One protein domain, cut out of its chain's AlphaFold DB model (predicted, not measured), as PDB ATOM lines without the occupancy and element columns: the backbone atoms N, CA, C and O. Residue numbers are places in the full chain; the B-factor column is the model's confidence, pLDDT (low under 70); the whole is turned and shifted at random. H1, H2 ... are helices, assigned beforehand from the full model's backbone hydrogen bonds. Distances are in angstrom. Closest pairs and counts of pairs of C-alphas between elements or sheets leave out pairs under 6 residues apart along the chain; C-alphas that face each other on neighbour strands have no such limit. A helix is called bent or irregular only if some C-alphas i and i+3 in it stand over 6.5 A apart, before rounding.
ATOM      1  N   ALA A  55     -31.333  21.460  46.448       50.00
ATOM      2  CA  ALA A  55     -31.581  21.329  45.014       50.00
ATOM      3  C   ALA A  55     -32.072  22.652  44.398       50.00
ATOM      4  O   ALA A  55     -31.583  23.053  43.345       50.00
ATOM      5  N   GLN A  56     -32.963  23.376  45.092       48.38
ATOM      6  CA  GLN A  56     -33.421  24.710  44.675       48.38
ATOM      7  C   GLN A  56     -32.309  25.764  44.754       48.38
ATOM      8  O   GLN A  56     -32.197  26.593  43.856       48.38
ATOM      9  N   SER A  57     -31.426  25.697  45.759       51.94
ATOM     10  CA  SER A  57     -30.288  26.624  45.866       51.94
ATOM     11  C   SER A  57     -29.221  26.414  44.783       51.94
ATOM     12  O   SER A  57     -28.383  27.290  44.579       51.94
ATOM     13  N   ARG A  58     -29.234  25.260  44.096       62.03
ATOM     14  CA  ARG A  58     -28.288  24.911  43.027       62.03
ATOM     15  C   ARG A  58     -28.834  25.124  41.615       62.03
ATOM     16  O   ARG A  58     -28.045  25.032  40.670       62.03
ATOM     17  N   ALA A  59     -30.121  25.425  41.453       69.56
ATOM     18  CA  ALA A  59     -30.690  25.747  40.146       69.56
ATOM     19  C   ALA A  59     -29.927  26.923  39.504       69.56
ATOM     20  O   ALA A  59     -29.570  27.882  40.186       69.56
ATOM     21  N   GLY A  60     -29.595  26.796  38.218       75.19
ATOM     22  CA  GLY A  60     -28.821  27.792  37.473       75.19
ATOM     23  C   GLY A  60     -27.329  27.894  37.827       75.19
ATOM     24  O   GLY A  60     -26.625  28.684  37.210       75.19
ATOM     25  N   THR A  61     -26.791  27.118  38.783       88.06
ATOM     26  CA  THR A  61     -25.404  27.321  39.272       88.06
ATOM     27  C   THR A  61     -24.354  27.291  38.164       88.06
ATOM     28  O   THR A  61     -23.426  28.093  38.181       88.06
ATOM     29  N   ILE A  62     -24.479  26.376  37.202       90.56
ATOM     30  CA  ILE A  62     -23.508  26.240  36.106       90.56
ATOM     31  C   ILE A  62     -23.476  27.509  35.258       90.56
ATOM     32  O   ILE A  62     -22.403  28.075  35.062       90.56
ATOM     33  N   GLU A  63     -24.651  27.977  34.845       92.12
ATOM     34  CA  GLU A  63     -24.847  29.205  34.074       92.12
ATOM     35  C   GLU A  63     -24.315  30.431  34.837       92.12
ATOM     36  O   GLU A  63     -23.547  31.228  34.297       92.12
ATOM     37  N   HIS A  64     -24.632  30.551  36.131       93.31
ATOM     38  CA  HIS A  64     -24.187  31.668  36.973       93.31
ATOM     39  C   HIS A  64     -22.680  31.719  37.185       93.31
ATOM     40  O   HIS A  64     -22.090  32.804  37.218       93.31
ATOM     41  N   LEU A  65     -22.049  30.555  37.342       92.81
ATOM     42  CA  LEU A  65     -20.599  30.452  37.457       92.81
ATOM     43  C   LEU A  65     -19.920  30.700  36.111       92.81
ATOM     44  O   LEU A  65     -18.876  31.349  36.084       92.81
ATOM     45  N   ALA A  66     -20.488  30.206  35.010       92.69
ATOM     46  CA  ALA A  66     -19.974  30.442  33.666       92.69
ATOM     47  C   ALA A  66     -20.010  31.936  33.311       92.69
ATOM     48  O   ALA A  66     -18.993  32.477  32.878       92.69
ATOM     49  N   ALA A  67     -21.113  32.624  33.617       92.25
ATOM     50  CA  ALA A  67     -21.280  34.057  33.381       92.25
ATOM     51  C   ALA A  67     -20.264  34.943  34.118       92.25
ATOM     52  O   ALA A  67     -19.935  36.033  33.654       92.25
ATOM     53  N   ARG A  68     -19.772  34.488  35.277       91.00
ATOM     54  CA  ARG A  68     -18.812  35.225  36.117       91.00
ATOM     55  C   ARG A  68     -17.349  34.929  35.768       91.00
ATOM     56  O   ARG A  68     -16.447  35.503  36.378       91.00
ATOM     57  N   ARG A  69     -17.083  34.045  34.799       91.69
ATOM     58  CA  ARG A  69     -15.721  33.798  34.304       91.69
ATOM     59  C   ARG A  69     -15.264  34.952  33.407       91.69
ATOM     60  O   ARG A  69     -16.085  35.553  32.722       91.69
ATOM     61  N   PRO A  70     -13.957  35.254  33.356       91.81
ATOM     62  CA  PRO A  70     -13.420  36.163  32.352       91.81
ATOM     63  C   PRO A  70     -13.705  35.643  30.940       91.81
ATOM     64  O   PRO A  70     -13.443  34.478  30.636       91.81
ATOM     65  N   VAL A  71     -14.207  36.520  30.073       92.06
ATOM     66  CA  VAL A  71     -14.577  36.189  28.695       92.06
ATOM     67  C   VAL A  71     -13.731  37.004  27.727       92.06
ATOM     68  O   VAL A  71     -13.612  38.220  27.867       92.06
ATOM     69  N   THR A  72     -13.158  36.343  26.722       92.38
ATOM     70  CA  THR A  72     -12.473  37.023  25.618       92.38
ATOM     71  C   THR A  72     -13.502  37.703  24.705       92.38
ATOM     72  O   THR A  72     -14.382  37.010  24.190       92.38
ATOM     73  N   PRO A  73     -13.417  39.027  24.479       92.94
ATOM     74  CA  PRO A  73     -14.335  39.728  23.585       92.94
ATOM     75  C   PRO A  73     -14.227  39.252  22.133       92.94
ATOM     76  O   PRO A  73     -13.163  38.828  21.682       92.94
ATOM     77  N   VAL A  74     -15.322  39.384  21.383       93.19
ATOM     78  CA  VAL A  74     -15.352  39.105  19.941       93.19
ATOM     79  C   VAL A  74     -14.515  40.146  19.189       93.19
ATOM     80  O   VAL A  74     -14.708  41.349  19.369       93.19
ATOM     81  N   ASP A  75     -13.622  39.697  18.304       93.56
ATOM     82  CA  ASP A  75     -12.871  40.588  17.415       93.56
ATOM     83  C   ASP A  75     -13.756  41.097  16.267       93.56
ATOM     84  O   ASP A  75     -13.929  40.452  15.232       93.56
ATOM     85  N   LEU A  76     -14.301  42.300  16.444       92.88
ATOM     86  CA  LEU A  76     -15.140  42.972  15.450       92.88
ATOM     87  C   LEU A  76     -14.351  43.507  14.242       92.88
ATOM     88  O   LEU A  76     -14.953  43.987  13.277       92.88
ATOM     89  N   THR A  77     -13.014  43.482  14.277       93.81
ATOM     90  CA  THR A  77     -12.180  43.980  13.176       93.81
ATOM     91  C   THR A  77     -11.932  42.926  12.101       93.81
ATOM     92  O   THR A  77     -11.742  43.305  10.937       93.81
ATOM     93  N   SER A  78     -12.040  41.646  12.466       95.94
ATOM     94  CA  SER A  78     -11.960  40.500  11.562       95.94
ATOM     95  C   SER A  78     -12.956  40.606  10.403       95.94
ATOM     96  O   SER A  78     -14.127  40.956  10.575       95.94
ATOM     97  N   THR A  79     -12.486  40.290   9.195       95.69
ATOM     98  CA  THR A  79     -13.308  40.282   7.977       95.69
ATOM     99  C   THR A  79     -14.429  39.249   8.055       95.69
ATOM    100  O   THR A  79     -15.547  39.550   7.652       95.69
ATOM    101  N   GLU A  80     -14.158  38.081   8.639       94.12
ATOM    102  CA  GLU A  80     -15.137  37.001   8.809       94.12
ATOM    103  C   GLU A  80     -16.305  37.444   9.701       94.12
ATOM    104  O   GLU A  80     -17.475  37.274   9.357       94.12
ATOM    105  N   ILE A  81     -15.997  38.088  10.830       94.31
ATOM    106  CA  ILE A  81     -17.014  38.584  11.765       94.31
ATOM    107  C   ILE A  81     -17.841  39.702  11.129       94.31
ATOM    108  O   ILE A  81     -19.065  39.723  11.275       94.31
ATOM    109  N   LYS A  82     -17.205  40.605  10.374       95.31
ATOM    110  CA  LYS A  82     -17.902  41.667   9.634       95.31
ATOM    111  C   LYS A  82     -18.864  41.109   8.591       95.31
ATOM    112  O   LYS A  82     -20.007  41.559   8.525       95.31
ATOM    113  N   GLU A  83     -18.428  40.133   7.799       95.38
ATOM    114  CA  GLU A  83     -19.273  39.487   6.792       95.38
ATOM    115  C   GLU A  83     -20.454  38.762   7.448       95.38
ATOM    116  O   GLU A  83     -21.606  38.944   7.048       95.38
ATOM    117  N   ARG A  84     -20.192  38.030   8.534       94.19
ATOM    118  CA  ARG A  84     -21.230  37.342   9.302       94.19
ATOM    119  C   ARG A  84     -22.280  38.306   9.852       94.19
ATOM    120  O   ARG A  84     -23.473  38.051   9.700       94.19
ATOM    121  N   LEU A  85     -21.855  39.423  10.447       95.81
ATOM    122  CA  LEU A  85     -22.761  40.466  10.936       95.81
ATOM    123  C   LEU A  85     -23.530  41.147   9.796       95.81
ATOM    124  O   LEU A  85     -24.705  41.459   9.962       95.81
ATOM    125  N   SER A  86     -22.916  41.349   8.628       96.12
ATOM    126  CA  SER A  86     -23.605  41.905   7.455       96.12
ATOM    127  C   SER A  86     -24.733  40.987   6.968       96.12
ATOM    128  O   SER A  86     -25.860  41.437   6.741       96.12
ATOM    129  N   ASN A  87     -24.460  39.683   6.874       95.69
ATOM    130  CA  ASN A  87     -25.461  38.689   6.486       95.69
ATOM    131  C   ASN A  87     -26.585  38.611   7.525       95.69
ATOM    132  O   ASN A  87     -27.764  38.690   7.175       95.69
ATOM    133  N   LEU A  88     -26.221  38.568   8.810       96.50
ATOM    134  CA  LEU A  88     -27.177  38.565   9.911       96.50
ATOM    135  C   LEU A  88     -28.077  39.808   9.892       96.50
ATOM    136  O   LEU A  88     -29.281  39.694  10.109       96.50
ATOM    137  N   ARG A  89     -27.523  40.990   9.582       97.19
ATOM    138  CA  ARG A  89     -28.280  42.251   9.521       97.19
ATOM    139  C   ARG A  89     -29.384  42.155   8.484       97.19
ATOM    140  O   ARG A  89     -30.522  42.510   8.781       97.19
ATOM    141  N   THR A  90     -29.046  41.675   7.291       96.88
ATOM    142  CA  THR A  90     -29.994  41.518   6.183       96.88
ATOM    143  C   THR A  90     -31.136  40.586   6.580       96.88
ATOM    144  O   THR A  90     -32.304  40.958   6.451       96.88
ATOM    145  N   THR A  91     -30.817  39.414   7.136       97.25
ATOM    146  CA  THR A  91     -31.833  38.421   7.500       97.25
ATOM    147  C   THR A  91     -32.708  38.890   8.659       97.25
ATOM    148  O   THR A  91     -33.929  38.857   8.537       97.25
ATOM    149  N   ILE A  92     -32.129  39.416   9.746       96.81
ATOM    150  CA  ILE A  92     -32.912  39.932  10.881       96.81
ATOM    151  C   ILE A  92     -33.800  41.099  10.438       96.81
ATOM    152  O   ILE A  92     -34.973  41.140  10.796       96.81
ATOM    153  N   THR A  93     -33.290  42.014   9.606       96.69
ATOM    154  CA  THR A  93     -34.101  43.120   9.065       96.69
ATOM    155  C   THR A  93     -35.291  42.596   8.265       96.69
ATOM    156  O   THR A  93     -36.399  43.112   8.415       96.69
ATOM    157  N   SER A  94     -35.100  41.555   7.452       96.62
ATOM    158  CA  SER A  94     -36.191  40.913   6.710       96.62
ATOM    159  C   SER A  94     -37.253  40.325   7.641       96.62
ATOM    160  O   SER A  94     -38.440  40.527   7.400       96.62
ATOM    161  N   VAL A  95     -36.856  39.641   8.719       96.75
ATOM    162  CA  VAL A  95     -37.808  39.065   9.687       96.75
ATOM    163  C   VAL A  95     -38.556  40.178  10.432       96.75
ATOM    164  O   VAL A  95     -39.784  40.170  10.477       96.75
ATOM    165  N   VAL A  96     -37.841  41.180  10.955       93.75
ATOM    166  CA  VAL A  96     -38.439  42.304  11.698       93.75
ATOM    167  C   VAL A  96     -39.422  43.083  10.827       93.75
ATOM    168  O   VAL A  96     -40.541  43.366  11.250       93.75
ATOM    169  N   THR A  97     -39.036  43.411   9.592       93.06
ATOM    170  CA  THR A  97     -39.923  44.115   8.657       93.06
ATOM    171  C   THR A  97     -41.093  43.238   8.226       93.06
ATOM    172  O   THR A  97     -42.226  43.714   8.217       93.06
ATOM    173  N   GLY A  98     -40.859  41.954   7.938       93.75
ATOM    174  CA  GLY A  98     -41.915  40.992   7.639       93.75
ATOM    175  C   GLY A  98     -42.971  40.948   8.739       93.75
ATOM    176  O   GLY A  98     -44.162  41.035   8.443       93.75
ATOM    177  N   TYR A  99     -42.544  40.884  10.002       93.38
ATOM    178  CA  TYR A  99     -43.450  40.849  11.149       93.38
ATOM    179  C   TYR A  99     -44.189  42.180  11.325       93.38
ATOM    180  O   TYR A  99     -45.414  42.196  11.418       93.38
ATOM    181  N   ARG A 100     -43.466  43.310  11.266       89.12
ATOM    182  CA  ARG A 100     -44.036  44.666  11.383       89.12
ATOM    183  C   ARG A 100     -45.172  44.915  10.389       89.12
ATOM    184  O   ARG A 100     -46.161  45.554  10.736       89.12
ATOM    185  N   TRP A 101     -45.025  44.443   9.153       90.25
ATOM    186  CA  TRP A 101     -46.019  44.641   8.095       90.25
ATOM    187  C   TRP A 101     -47.096  43.548   8.045       90.25
ATOM    188  O   TRP A 101     -47.951  43.587   7.166       90.25
ATOM    189  N   GLY A 102     -47.077  42.588   8.977       88.12
ATOM    190  CA  GLY A 102     -48.044  41.490   9.033       88.12
ATOM    191  C   GLY A 102     -47.856  40.429   7.943       88.12
ATOM    192  O   GLY A 102     -48.780  39.665   7.677       88.12
ATOM    193  N   ASN A 103     -46.682  40.375   7.307       90.38
ATOM    194  CA  ASN A 103     -46.361  39.392   6.265       90.38
ATOM    195  C   ASN A 103     -45.971  38.023   6.840       90.38
ATOM    196  O   ASN A 103     -46.043  37.026   6.128       90.38
ATOM    197  N   ILE A 104     -45.534  37.975   8.101       94.50
ATOM    198  CA  ILE A 104     -45.238  36.736   8.835       94.50
ATOM    199  C   ILE A 104     -45.933  36.772  10.197       94.50
ATOM    200  O   ILE A 104     -46.116  37.846  10.775       94.50
ATOM    201  N   SER A 105     -46.337  35.605  10.701       93.81
ATOM    202  CA  SER A 105     -47.006  35.492  12.000       93.81
ATOM    203  C   SER A 105     -46.025  35.637  13.175       93.81
ATOM    204  O   SER A 105     -44.809  35.626  12.987       93.81
ATOM    205  N   LEU A 106     -46.549  35.763  14.403       91.69
ATOM    206  CA  LEU A 106     -45.739  35.746  15.633       91.69
ATOM    207  C   LEU A 106     -44.933  34.447  15.760       91.69
ATOM    208  O   LEU A 106     -43.751  34.491  16.095       91.69
ATOM    209  N   GLU A 107     -45.560  33.310  15.457       93.69
ATOM    210  CA  GLU A 107     -44.911  32.000  15.513       93.69
ATOM    211  C   GLU A 107     -43.800  31.903  14.463       93.69
ATOM    212  O   GLU A 107     -42.665  31.582  14.798       93.69
ATOM    213  N   ASP A 108     -44.081  32.297  13.217       95.88
ATOM    214  CA  ASP A 108     -43.087  32.248  12.139       95.88
ATOM    215  C   ASP A 108     -41.909  33.190  12.404       95.88
ATOM    216  O   ASP A 108     -40.760  32.833  12.150       95.88
ATOM    217  N   ALA A 109     -42.174  34.395  12.920       96.31
ATOM    218  CA  ALA A 109     -41.126  35.335  13.308       96.31
ATOM    219  C   ALA A 109     -40.250  34.762  14.431       96.31
ATOM    220  O   ALA A 109     -39.030  34.932  14.406       96.31
ATOM    221  N   THR A 110     -40.866  34.052  15.380       95.50
ATOM    222  CA  THR A 110     -40.175  33.379  16.481       95.50
ATOM    223  C   THR A 110     -39.285  32.244  15.974       95.50
ATOM    224  O   THR A 110     -38.092  32.211  16.278       95.50
ATOM    225  N   GLU A 111     -39.826  31.352  15.146       96.81
ATOM    226  CA  GLU A 111     -39.069  30.241  14.559       96.81
ATOM    227  C   GLU A 111     -37.921  30.726  13.669       96.81
ATOM    228  O   GLU A 111     -36.836  30.145  13.668       96.81
ATOM    229  N   GLN A 112     -38.119  31.826  12.939       97.62
ATOM    230  CA  GLN A 112     -37.079  32.387  12.079       97.62
ATOM    231  C   GLN A 112     -35.979  33.109  12.862       97.62
ATOM    232  O   GLN A 112     -34.826  33.074  12.430       97.62
ATOM    233  N   ILE A 113     -36.283  33.766  13.990       97.56
ATOM    234  CA  ILE A 113     -35.274  34.537  14.731       97.56
ATOM    235  C   ILE A 113     -34.377  33.656  15.609       97.56
ATOM    236  O   ILE A 113     -33.181  33.924  15.691       97.56
ATOM    237  N   ILE A 114     -34.901  32.585  16.222       97.00
ATOM    238  CA  ILE A 114     -34.140  31.702  17.130       97.00
ATOM    239  C   ILE A 114     -32.802  31.215  16.536       97.00
ATOM    240  O   ILE A 114     -31.766  31.432  17.172       97.00
ATOM    241  N   PRO A 115     -32.747  30.612  15.328       97.12
ATOM    242  CA  PRO A 115     -31.482  30.139  14.766       97.12
ATOM    243  C   PRO A 115     -30.509  31.280  14.436       97.12
ATOM    244  O   PRO A 115     -29.298  31.069  14.447       97.12
ATOM    245  N   LEU A 116     -31.005  32.499  14.191       97.06
ATOM    246  CA  LEU A 116     -30.173  33.676  13.909       97.06
ATOM    247  C   LEU A 116     -29.458  34.197  15.163       97.06
ATOM    248  O   LEU A 116     -28.401  34.814  15.055       97.06
ATOM    249  N   LEU A 117     -29.995  33.919  16.354       96.44
ATOM    250  CA  LEU A 117     -29.362  34.262  17.631       96.44
ATOM    251  C   LEU A 117     -28.244  33.280  18.018       96.44
ATOM    252  O   LEU A 117     -27.420  33.579  18.882       96.44
ATOM    253  N   ASN A 118     -28.170  32.127  17.350       95.25
ATOM    254  CA  ASN A 118     -27.181  31.087  17.605       95.25
ATOM    255  C   ASN A 118     -25.837  31.358  16.900       95.25
ATOM    256  O   ASN A 118     -25.380  30.591  16.052       95.25
ATOM    257  N   VAL A 119     -25.199  32.486  17.222       92.44
ATOM    258  CA  VAL A 119     -23.932  32.882  16.579       92.44
ATOM    259  C   VAL A 119     -22.680  32.380  17.303       92.44
ATOM    260  O   VAL A 119     -21.620  32.235  16.693       92.44
ATOM    261  N   GLY A 120     -22.779  32.083  18.589       92.88
ATOM    262  CA  GLY A 120     -21.657  31.661  19.417       92.88
ATOM    263  C   GLY A 120     -22.038  31.700  20.887       92.88
ATOM    264  O   GLY A 120     -23.227  31.745  21.209       92.88
ATOM    265  N   SER A 121     -21.038  31.671  21.769       94.75
ATOM    266  CA  SER A 121     -21.289  31.726  23.211       94.75
ATOM    267  C   SER A 121     -22.031  33.000  23.597       94.75
ATOM    268  O   SER A 121     -21.659  34.096  23.162       94.75
ATOM    269  N   ILE A 122     -23.060  32.869  24.437       95.44
ATOM    270  CA  ILE A 122     -23.850  34.025  24.875       95.44
ATOM    271  C   ILE A 122     -22.997  35.027  25.649       95.44
ATOM    272  O   ILE A 122     -23.140  36.236  25.460       95.44
ATOM    273  N   TYR A 123     -22.051  34.533  26.444       94.75
ATOM    274  CA  TYR A 123     -21.176  35.358  27.269       94.75
ATOM    275  C   TYR A 123     -20.243  36.245  26.436       94.75
ATOM    276  O   TYR A 123     -19.854  37.324  26.875       94.75
ATOM    277  N   GLN A 124     -19.916  35.815  25.215       95.06
ATOM    278  CA  GLN A 124     -19.112  36.584  24.262       95.06
ATOM    279  C   GLN A 124     -19.969  37.498  23.386       95.06
ATOM    280  O   GLN A 124     -19.607  38.647  23.134       95.06
ATOM    281  N   TRP A 125     -21.090  36.976  22.886       96.38
ATOM    282  CA  TRP A 125     -21.832  37.605  21.799       96.38
ATOM    283  C   TRP A 125     -22.967  38.518  22.251       96.38
ATOM    284  O   TRP A 125     -23.322  39.422  21.494       96.38
ATOM    285  N   ALA A 126     -23.525  38.355  23.454       96.25
ATOM    286  CA  ALA A 126     -24.627  39.203  23.917       96.25
ATOM    287  C   ALA A 126     -24.302  40.716  23.887       96.25
ATOM    288  O   ALA A 126     -25.135  41.471  23.375       96.25
ATOM    289  N   PRO A 127     -23.105  41.186  24.310       95.69
ATOM    290  CA  PRO A 127     -22.738  42.603  24.219       95.69
ATOM    291  C   PRO A 127     -22.697  43.159  22.788       95.69
ATOM    292  O   PRO A 127     -22.799  44.369  22.606       95.69
ATOM    293  N   VAL A 128     -22.553  42.294  21.778       96.50
ATOM    294  CA  VAL A 128     -22.523  42.666  20.355       96.50
ATOM    295  C   VAL A 128     -23.916  42.553  19.735       96.50
ATOM    296  O   VAL A 128     -24.378  43.480  19.077       96.50
ATOM    297  N   LEU A 129     -24.607  41.431  19.956       96.81
ATOM    298  CA  LEU A 129     -25.898  41.139  19.331       96.81
ATOM    299  C   LEU A 129     -27.028  42.022  19.843       96.81
ATOM    300  O   LEU A 129     -27.832  42.483  19.043       96.81
ATOM    301  N   VAL A 130     -27.105  42.269  21.152       97.38
ATOM    302  CA  VAL A 130     -28.193  43.067  21.736       97.38
ATOM    303  C   VAL A 130     -28.251  44.477  21.128       97.38
ATOM    304  O   VAL A 130     -29.306  44.844  20.608       97.38
ATOM    305  N   PRO A 131     -27.164  45.282  21.114       96.25
ATOM    306  CA  PRO A 131     -27.209  46.586  20.454       96.25
ATOM    307  C   PRO A 131     -27.401  46.467  18.937       96.25
ATOM    308  O   PRO A 131     -28.127  47.271  18.357       96.25
ATOM    309  N   PHE A 132     -26.819  45.449  18.298       96.50
ATOM    310  CA  PHE A 132     -26.975  45.211  16.863       96.50
ATOM    311  C   PHE A 132     -28.438  44.972  16.454       96.50
ATOM    312  O   PHE A 132     -28.900  45.536  15.465       96.50
ATOM    313  N   ILE A 133     -29.183  44.172  17.218       96.94
ATOM    314  CA  ILE A 133     -30.606  43.905  16.973       96.94
ATOM    315  C   ILE A 133     -31.445  45.133  17.333       96.94
ATOM    316  O   ILE A 133     -32.360  45.484  16.590       96.94
ATOM    317  N   LEU A 134     -31.111  45.832  18.423       96.06
ATOM    318  CA  LEU A 134     -31.801  47.061  18.816       96.06
ATOM    319  C   LEU A 134     -31.712  48.149  17.737       96.06
ATOM    320  O   LEU A 134     -32.654  48.916  17.570       96.06
ATOM    321  N   GLU A 135     -30.612  48.232  16.984       95.88
ATOM    322  CA  GLU A 135     -30.518  49.144  15.837       95.88
ATOM    323  C   GLU A 135     -31.566  48.860  14.755       95.88
ATOM    324  O   GLU A 135     -32.022  49.796  14.096       95.88
ATOM    325  N   ILE A 136     -31.950  47.594  14.586       95.19
ATOM    326  CA  ILE A 136     -32.940  47.145  13.603       95.19
ATOM    327  C   ILE A 136     -34.360  47.359  14.152       95.19
ATOM    328  O   ILE A 136     -35.214  47.920  13.461       95.19
ATOM    329  N   ASP A 137     -34.605  46.979  15.410       93.38
ATOM    330  CA  ASP A 137     -35.897  47.118  16.092       93.38
ATOM    331  C   ASP A 137     -35.883  48.205  17.181       93.38
ATOM    332  O   ASP A 137     -36.146  47.961  18.359       93.38
ATOM    333  N   ARG A 138     -35.593  49.449  16.787       89.31
ATOM    334  CA  ARG A 138     -35.606  50.594  17.721       89.31
ATOM    335  C   ARG A 138     -36.992  50.916  18.276       89.31
ATOM    336  O   ARG A 138     -37.092  51.503  19.350       89.31
ATOM    337  N   ALA A 139     -38.039  50.598  17.519       86.88
ATOM    338  CA  ALA A 139     -39.419  50.897  17.886       86.88
ATOM    339  C   ALA A 139     -39.991  49.895  18.901       86.88
ATOM    340  O   ALA A 139     -40.965  50.220  19.575       86.88
ATOM    341  N   GLY A 140     -39.370  48.717  19.048       88.62
ATOM    342  CA  GLY A 140     -39.881  47.661  19.916       88.62
ATOM    343  C   GLY A 140     -41.082  46.931  19.325       88.62
ATOM    344  O   GLY A 140     -41.898  46.395  20.071       88.62
ATOM    345  N   ASP A 141     -41.200  46.886  17.997       87.88
ATOM    346  CA  ASP A 141     -42.266  46.119  17.346       87.88
ATOM    347  C   ASP A 141     -42.063  44.619  17.560       87.88
ATOM    348  O   ASP A 141     -43.017  43.849  17.508       87.88
ATOM    349  N   PHE A 142     -40.824  44.201  17.826       92.50
ATOM    350  CA  PHE A 142     -40.448  42.809  18.032       92.50
ATOM    351  C   PHE A 142     -40.557  42.360  19.500       92.50
ATOM    352  O   PHE A 142     -40.336  41.188  19.795       92.50
ATOM    353  N   ILE A 143     -40.967  43.243  20.427       92.62
ATOM    354  CA  ILE A 143     -41.209  42.880  21.838       92.62
ATOM    355  C   ILE A 143     -42.123  41.653  22.003       92.62
ATOM    356  O   ILE A 143     -41.773  40.801  22.821       92.62
ATOM    357  N   PRO A 144     -43.239  41.483  21.260       92.06
ATOM    358  CA  PRO A 144     -44.052  40.286  21.422       92.06
ATOM    359  C   PRO A 144     -43.312  39.002  21.055       92.06
ATOM    360  O   PRO A 144     -43.511  37.984  21.709       92.06
ATOM    361  N   VAL A 145     -42.430  39.055  20.054       94.50
ATOM    362  CA  VAL A 145     -41.578  37.921  19.671       94.50
ATOM    363  C   VAL A 145     -40.603  37.601  20.804       94.50
ATOM    364  O   VAL A 145     -40.448  36.442  21.168       94.50
ATOM    365  N   TRP A 146     -39.999  38.620  21.429       95.56
ATOM    366  CA  TRP A 146     -39.133  38.415  22.595       95.56
ATOM    367  C   TRP A 146     -39.875  37.758  23.758       95.56
ATOM    368  O   TRP A 146     -39.363  36.802  24.329       95.56
ATOM    369  N   VAL A 147     -41.084  38.223  24.083       93.25
ATOM    370  CA  VAL A 147     -41.913  37.612  25.133       93.25
ATOM    371  C   VAL A 147     -42.250  36.158  24.785       93.25
ATOM    372  O   VAL A 147     -42.056  35.286  25.625       93.25
ATOM    373  N   HIS A 148     -42.642  35.880  23.537       93.31
ATOM    374  CA  HIS A 148     -42.976  34.526  23.080       93.31
ATOM    375  C   HIS A 148     -41.786  33.559  23.154       93.31
ATOM    376  O   HIS A 148     -41.951  32.399  23.514       93.31
ATOM    377  N   ILE A 149     -40.562  34.027  22.880       95.38
ATOM    378  CA  ILE A 149     -39.339  33.227  23.081       95.38
ATOM    379  C   ILE A 149     -39.101  32.948  24.568       95.38
ATOM    380  O   ILE A 149     -38.662  31.857  24.916       95.38
ATOM    381  N   ILE A 150     -39.360  33.918  25.450       94.56
ATOM    382  CA  ILE A 150     -39.119  33.776  26.895       94.56
ATOM    383  C   ILE A 150     -40.049  32.745  27.534       94.56
ATOM    384  O   ILE A 150     -39.632  32.046  28.460       94.56
ATOM    385  N   GLU A 151     -41.282  32.663  27.038       90.69
ATOM    386  CA  GLU A 151     -42.293  31.697  27.473       90.69
ATOM    387  C   GLU A 151     -41.982  30.261  27.032       90.69
ATOM    388  O   GLU A 151     -42.571  29.323  27.565       90.69
ATOM    389  N   ARG A 152     -41.037  30.060  26.102       87.75
ATOM    390  CA  ARG A 152     -40.515  28.726  25.795       87.75
ATOM    391  C   ARG A 152     -39.586  28.293  26.923       87.75
ATOM    392  O   ARG A 152     -38.589  28.958  27.200       87.75
ATOM    393  N   ASP A 153     -39.911  27.178  27.567       79.19
ATOM    394  CA  ASP A 153     -39.054  26.594  28.593       79.19
ATOM    395  C   ASP A 153     -37.723  26.099  28.007       79.19
ATOM    396  O   ASP A 153     -37.596  25.808  26.811       79.19
ATOM    397  N   ASP A 154     -36.716  26.001  28.875       81.94
ATOM    398  CA  ASP A 154     -35.443  25.379  28.516       81.94
ATOM    399  C   ASP A 154     -35.646  23.883  28.235       81.94
ATOM    400  O   ASP A 154     -36.608  23.261  28.688       81.94
ATOM    401  N   VAL A 155     -34.715  23.286  27.490       80.81
ATOM    402  CA  VAL A 155     -34.765  21.851  27.183       80.81
ATOM    403  C   VAL A 155     -34.689  21.053  28.500       80.81
ATOM    404  O   VAL A 155     -33.685  21.176  29.203       80.81
ATOM    405  N   PRO A 156     -35.705  20.233  28.841       72.69
ATOM    406  CA  PRO A 156     -35.810  19.612  30.167       72.69
ATOM    407  C   PRO A 156     -34.776  18.500  30.414       72.69
ATOM    408  O   PRO A 156     -34.446  18.226  31.565       72.69
ATOM    409  N   ASP A 157     -34.227  17.904  29.351       76.88
ATOM    410  CA  ASP A 157     -33.342  16.730  29.406       76.88
ATOM    411  C   ASP A 157     -31.871  17.076  29.119       76.88
ATOM    412  O   ASP A 157     -31.178  16.395  28.356       76.88
ATOM    413  N   LEU A 158     -31.379  18.174  29.693       81.38
ATOM    414  CA  LEU A 158     -29.966  18.538  29.590       81.38
ATOM    415  C   LEU A 158     -29.101  17.711  30.558       81.38
ATOM    416  O   LEU A 158     -29.525  17.438  31.684       81.38
ATOM    417  N   PRO A 159     -27.869  17.335  30.160       82.94
ATOM    418  CA  PRO A 159     -26.885  16.787  31.087       82.94
ATOM    419  C   PRO A 159     -26.701  17.697  32.304       82.94
ATOM    420  O   PRO A 159     -26.767  18.918  32.193       82.94
ATOM    421  N   THR A 160     -26.426  17.114  33.471       77.56
ATOM    422  CA  THR A 160     -26.319  17.868  34.732       77.56
ATOM    423  C   THR A 160     -25.197  18.901  34.750       77.56
ATOM    424  O   THR A 160     -25.212  19.765  35.613       77.56
ATOM    425  N   ASP A 161     -24.209  18.773  33.865       80.62
ATOM    426  CA  ASP A 161     -23.063  19.664  33.678       80.62
ATOM    427  C   ASP A 161     -23.221  20.613  32.477       80.62
ATOM    428  O   ASP A 161     -22.369  21.479  32.263       80.62
ATOM    429  N   ALA A 162     -24.299  20.471  31.703       85.81
ATOM    430  CA  ALA A 162     -24.563  21.322  30.558       85.81
ATOM    431  C   ALA A 162     -25.067  22.695  31.001       85.81
ATOM    432  O   ALA A 162     -25.886  22.835  31.909       85.81
ATOM    433  N   ASP A 163     -24.587  23.716  30.304       90.19
ATOM    434  CA  ASP A 163     -25.049  25.080  30.487       90.19
ATOM    435  C   ASP A 163     -26.332  25.309  29.665       90.19
ATOM    436  O   ASP A 163     -26.273  25.298  28.427       90.19
ATOM    437  N   PRO A 164     -27.500  25.512  30.308       89.81
ATOM    438  CA  PRO A 164     -28.750  25.740  29.590       89.81
ATOM    439  C   PRO A 164     -28.684  26.994  28.712       89.81
ATOM    440  O   PRO A 164     -29.283  27.006  27.631       89.81
ATOM    441  N   ALA A 165     -27.893  28.000  29.110       91.88
ATOM    442  CA  ALA A 165     -27.717  29.248  28.377       91.88
ATOM    443  C   ALA A 165     -27.010  29.067  27.035       91.88
ATOM    444  O   ALA A 165     -27.113  29.946  26.186       91.88
ATOM    445  N   GLU A 166     -26.311  27.948  26.825       92.81
ATOM    446  CA  GLU A 166     -25.556  27.652  25.604       92.81
ATOM    447  C   GLU A 166     -26.318  26.754  24.618       92.81
ATOM    448  O   GLU A 166     -25.859  26.499  23.500       92.81
ATOM    449  N   THR A 167     -27.531  26.317  24.956       93.44
ATOM    450  CA  THR A 167     -28.429  25.691  23.973       93.44
ATOM    451  C   THR A 167     -28.954  26.725  22.971       93.44
ATOM    452  O   THR A 167     -28.927  27.925  23.225       93.44
ATOM    453  N   MET A 168     -29.444  26.297  21.803       94.19
ATOM    454  CA  MET A 168     -30.014  27.236  20.820       94.19
ATOM    455  C   MET A 168     -31.209  28.015  21.401       94.19
ATOM    456  O   MET A 168     -31.253  29.240  21.302       94.19
ATOM    457  N   ILE A 169     -32.144  27.304  22.041       93.94
ATOM    458  CA  ILE A 169     -33.339  27.895  22.662       93.94
ATOM    459  C   ILE A 169     -32.947  28.720  23.890       93.94
ATOM    460  O   ILE A 169     -33.374  29.865  24.009       93.94
ATOM    461  N   GLY A 170     -32.076  28.192  24.756       94.25
ATOM    462  CA  GLY A 170     -31.601  28.907  25.937       94.25
ATOM    463  C   GLY A 170     -30.901  30.216  25.576       94.25
ATOM    464  O   GLY A 170     -31.259  31.263  26.116       94.25
ATOM    465  N   ARG A 171     -30.005  30.210  24.578       95.75
ATOM    466  CA  ARG A 171     -29.384  31.438  24.051       95.75
ATOM    467  C   ARG A 171     -30.420  32.448  23.596       95.75
ATOM    468  O   ARG A 171     -30.356  33.611  23.995       95.75
ATOM    469  N   ALA A 172     -31.373  32.009  22.775       97.06
ATOM    470  CA  ALA A 172     -32.430  32.873  22.272       97.06
ATOM    471  C   ALA A 172     -33.249  33.482  23.419       97.06
ATOM    472  O   ALA A 172     -33.485  34.688  23.426       97.06
ATOM    473  N   ARG A 173     -33.595  32.678  24.428       96.00
ATOM    474  CA  ARG A 173     -34.325  33.096  25.629       96.00
ATOM    475  C   ARG A 173     -33.575  34.148  26.433       96.00
ATOM    476  O   ARG A 173     -34.134  35.201  26.722       96.00
ATOM    477  N   ARG A 174     -32.294  33.933  26.736       96.81
ATOM    478  CA  ARG A 174     -31.489  34.911  27.487       96.81
ATOM    479  C   ARG A 174     -31.270  36.199  26.692       96.81
ATOM    480  O   ARG A 174     -31.409  37.286  27.251       96.81
ATOM    481  N   ILE A 175     -31.012  36.107  25.384       97.88
ATOM    482  CA  ILE A 175     -30.935  37.286  24.508       97.88
ATOM    483  C   ILE A 175     -32.273  38.033  24.492       97.88
ATOM    484  O   ILE A 175     -32.271  39.254  24.608       97.88
ATOM    485  N   ALA A 176     -33.407  37.334  24.419       97.31
ATOM    486  CA  ALA A 176     -34.728  37.952  24.471       97.31
ATOM    487  C   ALA A 176     -34.956  38.705  25.794       97.31
ATOM    488  O   ALA A 176     -35.392  39.857  25.769       97.31
ATOM    489  N   ILE A 177     -34.573  38.127  26.942       97.25
ATOM    490  CA  ILE A 177     -34.636  38.816  28.245       97.25
ATOM    491  C   ILE A 177     -33.773  40.085  28.230       97.25
ATOM    492  O   ILE A 177     -34.230  41.145  28.664       97.25
ATOM    493  N   LEU A 178     -32.549  40.011  27.695       97.81
ATOM    494  CA  LEU A 178     -31.652  41.165  27.562       97.81
ATOM    495  C   LEU A 178     -32.200  42.236  26.611       97.81
ATOM    496  O   LEU A 178     -32.023  43.433  26.854       97.81
ATOM    497  N   MET A 179     -32.883  41.828  25.538       97.06
ATOM    498  CA  MET A 179     -33.553  42.739  24.614       97.06
ATOM    499  C   MET A 179     -34.623  43.555  25.342       97.06
ATOM    500  O   MET A 179     -34.627  44.777  25.192       97.06
ATOM    501  N   LEU A 180     -35.440  42.930  26.203       94.94
ATOM    502  CA  LEU A 180     -36.468  43.621  26.997       94.94
ATOM    503  C   LEU A 180     -35.916  44.763  27.869       94.94
ATOM    504  O   LEU A 180     -36.605  45.765  28.075       94.94
ATOM    505  N   GLY A 181     -34.656  44.683  28.307       94.38
ATOM    506  CA  GLY A 181     -33.981  45.757  29.045       94.38
ATOM    507  C   GLY A 181     -33.755  47.049  28.246       94.38
ATOM    508  O   GLY A 181     -33.411  48.076  28.824       94.38
ATOM    509  N   ASN A 182     -33.942  47.028  26.921       94.00
ATOM    510  CA  ASN A 182     -33.799  48.201  26.049       94.00
ATOM    511  C   ASN A 182     -35.123  48.928  25.782       94.00
ATOM    512  O   ASN A 182     -35.113  50.015  25.202       94.00
ATOM    513  N   TYR A 183     -36.250  48.349  26.195       90.19
ATOM    514  CA  TYR A 183     -37.577  48.898  25.946       90.19
ATOM    515  C   TYR A 183     -38.216  49.357  27.255       90.19
ATOM    516  O   TYR A 183     -38.043  48.736  28.300       90.19
ATOM    517  N   LYS A 184     -38.958  50.469  27.209       72.88
ATOM    518  CA  LYS A 184     -39.590  51.058  28.404       72.88
ATOM    519  C   LYS A 184     -41.015  50.559  28.639       72.88
ATOM    520  O   LYS A 184     -41.444  50.454  29.781       72.88
TER     521      LYS A 184
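AT A GLANCE: This is residues 55 to 184 of the 312 residues of an uncharacterized protein of Chloroflexi bacterium (UniProt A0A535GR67). A core of crossed helices has H7 in the middle with H4, H5 and H6 packed round it, while the long H3 runs along one side, folding back into a hairpin with H4 and also packing on H5. At the far end from H3, the small H1 and H2 touch no helix, though the end of H2 comes near the start of H5, with the C-alphas of Ala 67 and Tyr 123 6.2 A apart; a long link joins H2 to H3, and a second long link runs between H6 and H7. The printed part has 130 residues, with seven named helices, H1 to H7 in order along the chain, and no named strand; the class is all helix. It is compact, with a radius of gyration of the C-alphas of 15.3 A and spans of 46 by 35 by 28 A.

IN THESE COORDINATES: Find C-alpha 55 at (-31.581, 21.329, 45.014), where H1, residues 55 to 58, begins. H2 follows at residues 61 to 67. Look next for C-alpha 79 at (-13.308, 40.282, 7.977); from there H3 runs 31.2 A to residue 100. H4, residues 106 to 117, measures 16.6 A and is only just irregular: C-alphas 112 and 115 are 6.6 A apart. H5, residues 122 to 136, measures 19.5 A and is irregular, with C-alphas 124 and 127 7.0 A apart. H6 takes residues 143 to 150. H7, residues 168 to 180, runs 18.7 A to C-alpha 180 at (-36.468, 43.621, 26.997).

HOW THE PARTS SIT: Start at H7, which with H4 is a hub touching three helices. H6 and H7 form a helical hairpin, opposite ways at a steep tilt of 40 degrees; their closest C-alphas, of Trp 146 and Ala 176, are 4.8 A apart. H7 touches H4, about perpendicular at 76 degrees, closest at the C-alphas of Ile 114 and Ala 172, 5.5 A. It touches H5 at a steep tilt of 54 degrees, closest at the C-alphas of Val 130 and Met 179, 6.1 A. H4 touches H6 with residues 106 to 110 alone, closest at the C-alphas of Thr 110 and Val 145, 5.7 A. H3 and H4 form the other helical hairpin, at a shallow tilt of 7 degrees, closest at the C-alphas of Val 95 and Ala 109, 6.2 A. H3 touches H5 with residues 89 to 96 alone, closest at the C-alphas of Thr 93 and Ile 136, 6.2 A. H3 and H7 are apart. H2 is close to but not clearly touching H5, and H1 and H2 meet only through their link. Every O i to N i+4 pair is within hydrogen-bond range in H2, H3, H6 and H7, against 6 of 8 in H4 and 7 of 11 in H5; H1 is too short for such a pair.

THE WHOLE: The C-alphas farthest apart, of Ala 55 and Trp 101, are 46.0 A apart. The printed part has no cut. The long links are H2 to H3, 11 residues, and H6 to H7, 17 residues. Residues 77 to 83, of which 79 to 83 belong to H3, stand free. Mean pLDDT of the printed part is 91.3, and residues 55 to 59 are under 70.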